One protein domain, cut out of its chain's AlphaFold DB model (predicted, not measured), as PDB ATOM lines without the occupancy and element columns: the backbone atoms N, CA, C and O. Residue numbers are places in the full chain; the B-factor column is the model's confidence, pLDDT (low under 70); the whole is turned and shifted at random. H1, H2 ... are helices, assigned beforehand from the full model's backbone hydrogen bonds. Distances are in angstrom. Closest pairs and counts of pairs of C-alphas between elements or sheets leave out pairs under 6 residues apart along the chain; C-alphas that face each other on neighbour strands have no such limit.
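What this domain is: This is residues 302 to 360 of the 405 residues of an uncharacterized protein of Kwoniella heveanensis CBS 569 (UniProt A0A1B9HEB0). Three helices joined end to end make a flat, open U with unequal arms: H1 is the long arm, H2 the long base and H3 a short second arm on the same side of the base as H1. H1 and H2 meet in a corner, H2 and H3 come close at a second corner, and the gap between the two arms is empty. The printed part has 59 residues with three named helices in the order H1, H2, H3 and no named strand, and its class is all helix. The whole is extended, with a radius of gyration of the C-alphas of 17.2 A and spans of 39 by 39 by 7 A.

Where its parts are: H1, residues 302 to 325, begins with C-alpha 302 at (35.396, 24.136, 45.082) and is 34.3 A from first to last C-alpha. H2, residues 327 to 349, is 33.1 A long and begins with C-alpha 327 at (39.049, -10.358, 27.766). H3, residues 351 to 360, is 13.4 A long and ends with C-alpha 360 at (12.438, 5.097, 56.301).

How they stand to each other: H1, with residues 323 to 324 alone, and H2, with residues 329 to 333 alone, touch only at the corner by their link. Their closest C-alphas, those of Ile 323 and Arg 330, are 5.4 A apart. The two helices run opposite ways at a steep tilt of 63 degrees. H2 and H3 are close but not clearly touching, and their closest C-alphas, those of Ile 347 and Val 353, are 6.6 A apart. Their lines are about perpendicular, at 74 degrees. H1 and H3 are apart. In H1, H2 and H3 every O i to N i+4 pair is within hydrogen-bond range.

The domain as a whole: The two C-alphas farthest apart, those of Arg 325 and Gly 359, are 44.8 A apart. Residues 302 to 319 and 334 to 360 stand free. The printed part has no cut, and both links are tight. The mean pLDDT of the printed part is 82.7, with residue 302 and residues 357 to 360 under 70.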
ATOM      1  N   LEU A 302      35.908  24.907  46.221       63.41
ATOM      2  CA  LEU A 302      35.396  24.136  45.082       63.41
ATOM      3  C   LEU A 302      36.476  23.236  44.458       63.41
ATOM      4  O   LEU A 302      36.161  22.148  43.982       63.41
ATOM      5  N   ILE A 303      37.746  23.653  44.493       75.12
ATOM      6  CA  ILE A 303      38.902  22.908  43.979       75.12
ATOM      7  C   ILE A 303      39.001  21.491  44.558       75.12
ATOM      8  O   ILE A 303      39.153  20.584  43.747       75.12
ATOM      9  N   PRO A 304      38.884  21.224  45.876       74.81
ATOM     10  CA  PRO A 304      38.974  19.859  46.394       74.81
ATOM     11  C   PRO A 304      37.781  18.995  45.976       74.81
ATOM     12  O   PRO A 304      37.940  17.809  45.707       74.81
ATOM     13  N   VAL A 305      36.583  19.574  45.850       71.94
ATOM     14  CA  VAL A 305      35.392  18.834  45.406       71.94
ATOM     15  C   VAL A 305      35.478  18.522  43.910       71.94
ATOM     16  O   VAL A 305      35.191  17.403  43.482       71.94
ATOM     17  N   ILE A 306      35.939  19.477  43.099       77.12
ATOM     18  CA  ILE A 306      36.163  19.280  41.664       77.12
ATOM     19  C   ILE A 306      37.356  18.355  41.418       77.12
ATOM     20  O   ILE A 306      37.270  17.490  40.552       77.12
ATOM     21  N   SER A 307      38.455  18.468  42.165       79.69
ATOM     22  CA  SER A 307      39.620  17.591  42.007       79.69
ATOM     23  C   SER A 307      39.282  16.155  42.399       79.69
ATOM     24  O   SER A 307      39.649  15.232  41.677       79.69
ATOM     25  N   ASN A 308      38.497  15.958  43.461       77.50
ATOM     26  CA  ASN A 308      38.048  14.639  43.895       77.50
ATOM     27  C   ASN A 308      37.038  14.016  42.913       77.50
ATOM     28  O   ASN A 308      37.124  12.840  42.561       77.50
ATOM     29  N   THR A 309      36.108  14.807  42.375       78.56
ATOM     30  CA  THR A 309      35.163  14.301  41.364       78.56
ATOM     31  C   THR A 309      35.840  14.047  40.015       78.56
ATOM     32  O   THR A 309      35.570  13.028  39.382       78.56
ATOM     33  N   THR A 310      36.773  14.898  39.578       83.94
ATOM     34  CA  THR A 310      37.533  14.685  38.332       83.94
ATOM     35  C   THR A 310      38.539  13.543  38.438       83.94
ATOM     36  O   THR A 310      38.696  12.804  37.464       83.94
ATOM     37  N   SER A 311      39.177  13.334  39.594       81.25
ATOM     38  CA  SER A 311      40.038  12.168  39.833       81.25
ATOM     39  C   SER A 311      39.216  10.880  39.828       81.25
ATOM     40  O   SER A 311      39.572   9.943  39.115       81.25
ATOM     41  N   THR A 312      38.057  10.866  40.492       81.50
ATOM     42  CA  THR A 312      37.136   9.720  40.492       81.50
ATOM     43  C   THR A 312      36.608   9.424  39.084       81.50
ATOM     44  O   THR A 312      36.607   8.274  38.640       81.50
ATOM     45  N   LEU A 313      36.230  10.449  38.315       82.62
ATOM     46  CA  LEU A 313      35.771  10.277  36.932       82.62
ATOM     47  C   LEU A 313      36.892   9.815  35.986       82.62
ATOM     48  O   LEU A 313      36.657   8.976  35.116       82.62
ATOM     49  N   ARG A 314      38.127  10.300  36.157       81.75
ATOM     50  CA  ARG A 314      39.277   9.824  35.370       81.75
ATOM     51  C   ARG A 314      39.671   8.397  35.731       81.75
ATOM     52  O   ARG A 314      39.923   7.609  34.823       81.75
ATOM     53  N   LEU A 315      39.686   8.050  37.016       82.69
ATOM     54  CA  LEU A 315      39.984   6.695  37.482       82.69
ATOM     55  C   LEU A 315      38.924   5.706  37.001       82.69
ATOM     56  O   LEU A 315      39.276   4.658  36.473       82.69
ATOM     57  N   THR A 316      37.639   6.058  37.073       83.31
ATOM     58  CA  THR A 316      36.563   5.206  36.538       83.31
ATOM     59  C   THR A 316      36.631   5.076  35.014       83.31
ATOM     60  O   THR A 316      36.422   3.984  34.486       83.31
ATOM     61  N   ALA A 317      36.991   6.136  34.283       85.31
ATOM     62  CA  ALA A 317      37.190   6.065  32.835       85.31
ATOM     63  C   ALA A 317      38.403   5.202  32.438       85.31
ATOM     64  O   ALA A 317      38.311   4.400  31.504       85.31
ATOM     65  N   LEU A 318      39.530   5.330  33.147       87.25
ATOM     66  CA  LEU A 318      40.720   4.501  32.933       87.25
ATOM     67  C   LEU A 318      40.468   3.044  33.321       87.25
ATOM     68  O   LEU A 318      40.836   2.154  32.560       87.25
ATOM     69  N   ALA A 319      39.770   2.800  34.431       84.50
ATOM     70  CA  ALA A 319      39.341   1.467  34.833       84.50
ATOM     71  C   ALA A 319      38.454   0.834  33.754       84.50
ATOM     72  O   ALA A 319      38.748  -0.269  33.300       84.50
ATOM     73  N   ARG A 320      37.444   1.553  33.239       84.88
ATOM     74  CA  ARG A 320      36.605   1.071  32.124       84.88
ATOM     75  C   ARG A 320      37.430   0.734  30.879       84.88
ATOM     76  O   ARG A 320      37.214  -0.319  30.285       84.88
ATOM     77  N   LYS A 321      38.403   1.573  30.504       86.06
ATOM     78  CA  LYS A 321      39.310   1.282  29.377       86.06
ATOM     79  C   LYS A 321      40.215   0.071  29.639       86.06
ATOM     80  O   LYS A 321      40.445  -0.715  28.723       86.06
ATOM     81  N   GLY A 322      40.706  -0.104  30.866       83.88
ATOM     82  CA  GLY A 322      41.507  -1.265  31.269       83.88
ATOM     83  C   GLY A 322      40.708  -2.568  31.206       83.88
ATOM     84  O   GLY A 322      41.157  -3.540  30.602       83.88
ATOM     85  N   ILE A 323      39.478  -2.551  31.725       85.62
ATOM     86  CA  ILE A 323      38.540  -3.682  31.671       85.62
ATOM     87  C   ILE A 323      38.214  -4.051  30.218       85.62
ATOM     88  O   ILE A 323      38.115  -5.226  29.882       85.62
ATOM     89  N   GLN A 324      38.095  -3.064  29.325       83.38
ATOM     90  CA  GLN A 324      37.835  -3.325  27.910       83.38
ATOM     91  C   GLN A 324      39.017  -3.963  27.171       83.38
ATOM     92  O   GLN A 324      38.776  -4.689  26.211       83.38
ATOM     93  N   ARG A 325      40.271  -3.746  27.584       90.56
ATOM     94  CA  ARG A 325      41.438  -4.328  26.894       90.56
ATOM     95  C   ARG A 325      41.699  -5.793  27.245       90.56
ATOM     96  O   ARG A 325      42.236  -6.513  26.413       90.56
ATOM     97  N   SER A 326      41.317  -6.240  28.441       90.25
ATOM     98  CA  SER A 326      41.542  -7.616  28.891       90.25
ATOM     99  C   SER A 326      40.264  -8.460  28.769       90.25
ATOM    100  O   SER A 326      39.283  -8.172  29.462       90.25
ATOM    101  N   PRO A 327      40.239  -9.523  27.938       89.94
ATOM    102  CA  PRO A 327      39.049 -10.358  27.766       89.94
ATOM    103  C   PRO A 327      38.650 -11.080  29.063       89.94
ATOM    104  O   PRO A 327      37.470 -11.099  29.403       89.94
ATOM    105  N   ARG A 328      39.624 -11.564  29.850       87.50
ATOM    106  CA  ARG A 328      39.368 -12.205  31.156       87.50
ATOM    107  C   ARG A 328      38.759 -11.239  32.174       87.50
ATOM    108  O   ARG A 328      37.855 -11.596  32.921       87.50
ATOM    109  N   THR A 329      39.236  -9.995  32.200       83.69
ATOM    110  CA  THR A 329      38.732  -8.979  33.137       83.69
ATOM    111  C   THR A 329      37.330  -8.517  32.746       83.69
ATOM    112  O   THR A 329      36.512  -8.255  33.623       83.69
ATOM    113  N   ARG A 330      37.024  -8.465  31.444       88.44
ATOM    114  CA  ARG A 330      35.680  -8.182  30.928       88.44
ATOM    115  C   ARG A 330      34.673  -9.257  31.332       88.44
ATOM    116  O   ARG A 330      33.578  -8.917  31.768       88.44
ATOM    117  N   GLU A 331      35.047 -10.527  31.208       91.44
ATOM    118  CA  GLU A 331      34.205 -11.654  31.616       91.44
ATOM    119  C   GLU A 331      33.901 -11.594  33.118       91.44
ATOM    120  O   GLU A 331      32.734 -11.593  33.512       91.44
ATOM    121  N   TYR A 332      34.926 -11.393  33.950       90.56
ATOM    122  CA  TYR A 332      34.758 -11.247  35.397       90.56
ATOM    123  C   TYR A 332      33.871 -10.048  35.779       90.56
ATOM    124  O   TYR A 332      32.961 -10.184  36.595       90.56
ATOM    125  N   TRP A 333      34.057  -8.889  35.135       87.88
ATOM    126  CA  TRP A 333      33.194  -7.718  35.345       87.88
ATOM    127  C   TRP A 333      31.751  -7.942  34.896       87.88
ATOM    128  O   TRP A 333      30.828  -7.455  35.545       87.88
ATOM    129  N   SER A 334      31.533  -8.693  33.814       88.44
ATOM    130  CA  SER A 334      30.181  -9.051  33.376       88.44
ATOM    131  C   SER A 334      29.488  -9.999  34.358       88.44
ATOM    132  O   SER A 334      28.290  -9.855  34.596       88.44
ATOM    133  N   MET A 335      30.241 -10.908  34.992       92.06
ATOM    134  CA  MET A 335      29.723 -11.772  36.053       92.06
ATOM    135  C   MET A 335      29.364 -10.981  37.312       92.06
ATOM    136  O   MET A 335      28.286 -11.191  37.861       92.06
ATOM    137  N   ILE A 336      30.215 -10.038  37.740       90.88
ATOM    138  CA  ILE A 336      29.898  -9.141  38.865       90.88
ATOM    139  C   ILE A 336      28.635  -8.334  38.559       90.88
ATOM    140  O   ILE A 336      27.719  -8.319  39.373       90.88
ATOM    141  N   GLY A 337      28.547  -7.731  37.369       89.56
ATOM    142  CA  GLY A 337      27.377  -6.947  36.973       89.56
ATOM    143  C   GLY A 337      26.082  -7.765  36.950       89.56
ATOM    144  O   GLY A 337      25.045  -7.274  37.388       89.56
ATOM    145  N   ARG A 338      26.129  -9.030  36.500       92.38
ATOM    146  CA  ARG A 338      24.973  -9.943  36.588       92.38
ATOM    147  C   ARG A 338      24.595 -10.238  38.038       92.38
ATOM    148  O   ARG A 338      23.422 -10.134  38.376       92.38
ATOM    149  N   ARG A 339      25.577 -10.521  38.897       93.00
ATOM    150  CA  ARG A 339      25.348 -10.801  40.322       93.00
ATOM    151  C   ARG A 339      24.757  -9.601  41.063       93.00
ATOM    152  O   ARG A 339      23.856  -9.771  41.874       93.00
ATOM    153  N   GLU A 340      25.236  -8.393  40.779       88.31
ATOM    154  CA  GLU A 340      24.688  -7.154  41.347       88.31
ATOM    155  C   GLU A 340      23.279  -6.855  40.828       88.31
ATOM    156  O   GLU A 340      22.430  -6.419  41.602       88.31
ATOM    157  N   ALA A 341      22.998  -7.117  39.547       87.62
ATOM    158  CA  ALA A 341      21.653  -6.973  38.995       87.62
ATOM    159  C   ALA A 341      20.668  -7.963  39.639       87.62
ATOM    160  O   ALA A 341      19.569  -7.567  40.022       87.62
ATOM    161  N   GLU A 342      21.078  -9.220  39.825       94.19
ATOM    162  CA  GLU A 342      20.294 -10.234  40.537       94.19
ATOM    163  C   GLU A 342      20.067  -9.838  41.999       94.19
ATOM    164  O   GLU A 342      18.927  -9.850  42.459       94.19
ATOM    165  N   LEU A 343      21.111  -9.404  42.713       89.81
ATOM    166  CA  LEU A 343      20.985  -8.891  44.081       89.81
ATOM    167  C   LEU A 343      20.062  -7.672  44.148       89.81
ATOM    168  O   LEU A 343      19.245  -7.583  45.057       89.81
ATOM    169  N   SER A 344      20.140  -6.751  43.186       84.44
ATOM    170  CA  SER A 344      19.245  -5.592  43.124       84.44
ATOM    171  C   SER A 344      17.789  -6.015  42.938       84.44
ATOM    172  O   SER A 344      16.910  -5.479  43.608       84.44
ATOM    173  N   GLU A 345      17.521  -6.996  42.076       88.94
ATOM    174  CA  GLU A 345      16.177  -7.547  41.891       88.94
ATOM    175  C   GLU A 345      15.679  -8.300  43.131       88.94
ATOM    176  O   GLU A 345      14.509  -8.164  43.490       88.94
ATOM    177  N   VAL A 346      16.555  -9.024  43.834       91.88
ATOM    178  CA  VAL A 346      16.231  -9.659  45.121       91.88
ATOM    179  C   VAL A 346      15.891  -8.599  46.169       91.88
ATOM    180  O   VAL A 346      14.835  -8.685  46.784       91.88
ATOM    181  N   ILE A 347      16.702  -7.549  46.305       85.12
ATOM    182  CA  ILE A 347      16.477  -6.444  47.253       85.12
ATOM    183  C   ILE A 347      15.186  -5.675  46.930       85.12
ATOM    184  O   ILE A 347      14.469  -5.267  47.838       85.12
ATOM    185  N   LYS A 348      14.842  -5.486  45.649       81.31
ATOM    186  CA  LYS A 348      13.568  -4.858  45.247       81.31
ATOM    187  C   LYS A 348      12.345  -5.713  45.585       81.31
ATOM    188  O   LYS A 348      11.259  -5.159  45.766       81.31
ATOM    189  N   ARG A 349      12.502  -7.040  45.597       87.00
ATOM    190  CA  ARG A 349      11.445  -8.004  45.945       87.00
ATOM    191  C   ARG A 349      11.396  -8.321  47.434       87.00
ATOM    192  O   ARG A 349      10.387  -8.851  47.885       87.00
ATOM    193  N   ASP A 350      12.455  -8.006  48.170       90.69
ATOM    194  CA  ASP A 350      12.505  -8.168  49.612       90.69
ATOM    195  C   ASP A 350      11.519  -7.196  50.268       90.69
ATOM    196  O   ASP A 350      11.728  -5.979  50.334       90.69
ATOM    197  N   GLU A 351      10.403  -7.751  50.734       86.62
ATOM    198  CA  GLU A 351       9.337  -6.993  51.373       86.62
ATOM    199  C   GLU A 351       9.823  -6.337  52.673       86.62
ATOM    200  O   GLU A 351       9.321  -5.277  53.032       86.62
ATOM    201  N   GLY A 352      10.860  -6.877  53.326       88.69
ATOM    202  CA  GLY A 352      11.500  -6.266  54.491       88.69
ATOM    203  C   GLY A 352      12.249  -4.986  54.133       88.69
ATOM    204  O   GLY A 352      12.101  -3.978  54.821       88.69
ATOM    205  N   VAL A 353      12.973  -4.962  53.008       74.88
ATOM    206  CA  VAL A 353      13.602  -3.730  52.493       74.88
ATOM    207  C   VAL A 353      12.542  -2.762  51.986       74.88
ATOM    208  O   VAL A 353      12.669  -1.556  52.171       74.88
ATOM    209  N   ARG A 354      11.456  -3.256  51.393       75.00
ATOM    210  CA  ARG A 354      10.348  -2.418  50.927       75.00
ATOM    211  C   ARG A 354       9.573  -1.784  52.082       75.00
ATOM    212  O   ARG A 354       9.165  -0.630  51.968       75.00
ATOM    213  N   GLN A 355       9.421  -2.497  53.194       76.31
ATOM    214  CA  GLN A 355       8.854  -1.992  54.443       76.31
ATOM    215  C   GLN A 355       9.833  -1.096  55.192       76.31
ATOM    216  O   GLN A 355       9.409  -0.070  55.702       76.31
ATOM    217  N   ALA A 356      11.132  -1.398  55.191       72.12
ATOM    218  CA  ALA A 356      12.149  -0.521  55.756       72.12
ATOM    219  C   ALA A 356      12.261   0.771  54.946       72.12
ATOM    220  O   ALA A 356      12.283   1.835  55.529       72.12
ATOM    221  N   VAL A 357      12.237   0.736  53.613       61.75
ATOM    222  CA  VAL A 357      12.240   1.932  52.755       61.75
ATOM    223  C   VAL A 357      10.888   2.647  52.774       61.75
ATOM    224  O   VAL A 357      10.869   3.857  52.638       61.75
ATOM    225  N   LYS A 358       9.753   1.975  52.996       62.97
ATOM    226  CA  LYS A 358       8.483   2.669  53.294       62.97
ATOM    227  C   LYS A 358       8.463   3.277  54.698       62.97
ATOM    228  O   LYS A 358       7.910   4.353  54.869       62.97
ATOM    229  N   GLY A 359       9.074   2.613  55.673       57.41
ATOM    230  CA  GLY A 359       9.216   3.086  57.050       57.41
ATOM    231  C   GLY A 359      10.318   4.134  57.217       57.41
ATOM    232  O   GLY A 359      10.285   4.901  58.168       57.41
ATOM    233  N   SER A 360      11.266   4.203  56.275       54.25
ATOM    234  CA  SER A 360      12.438   5.097  56.301       54.25
ATOM    235  C   SER A 360      12.506   6.056  55.100       54.25
ATOM    236  O   SER A 360      13.474   6.802  54.969       54.25
TER     237      SER A 360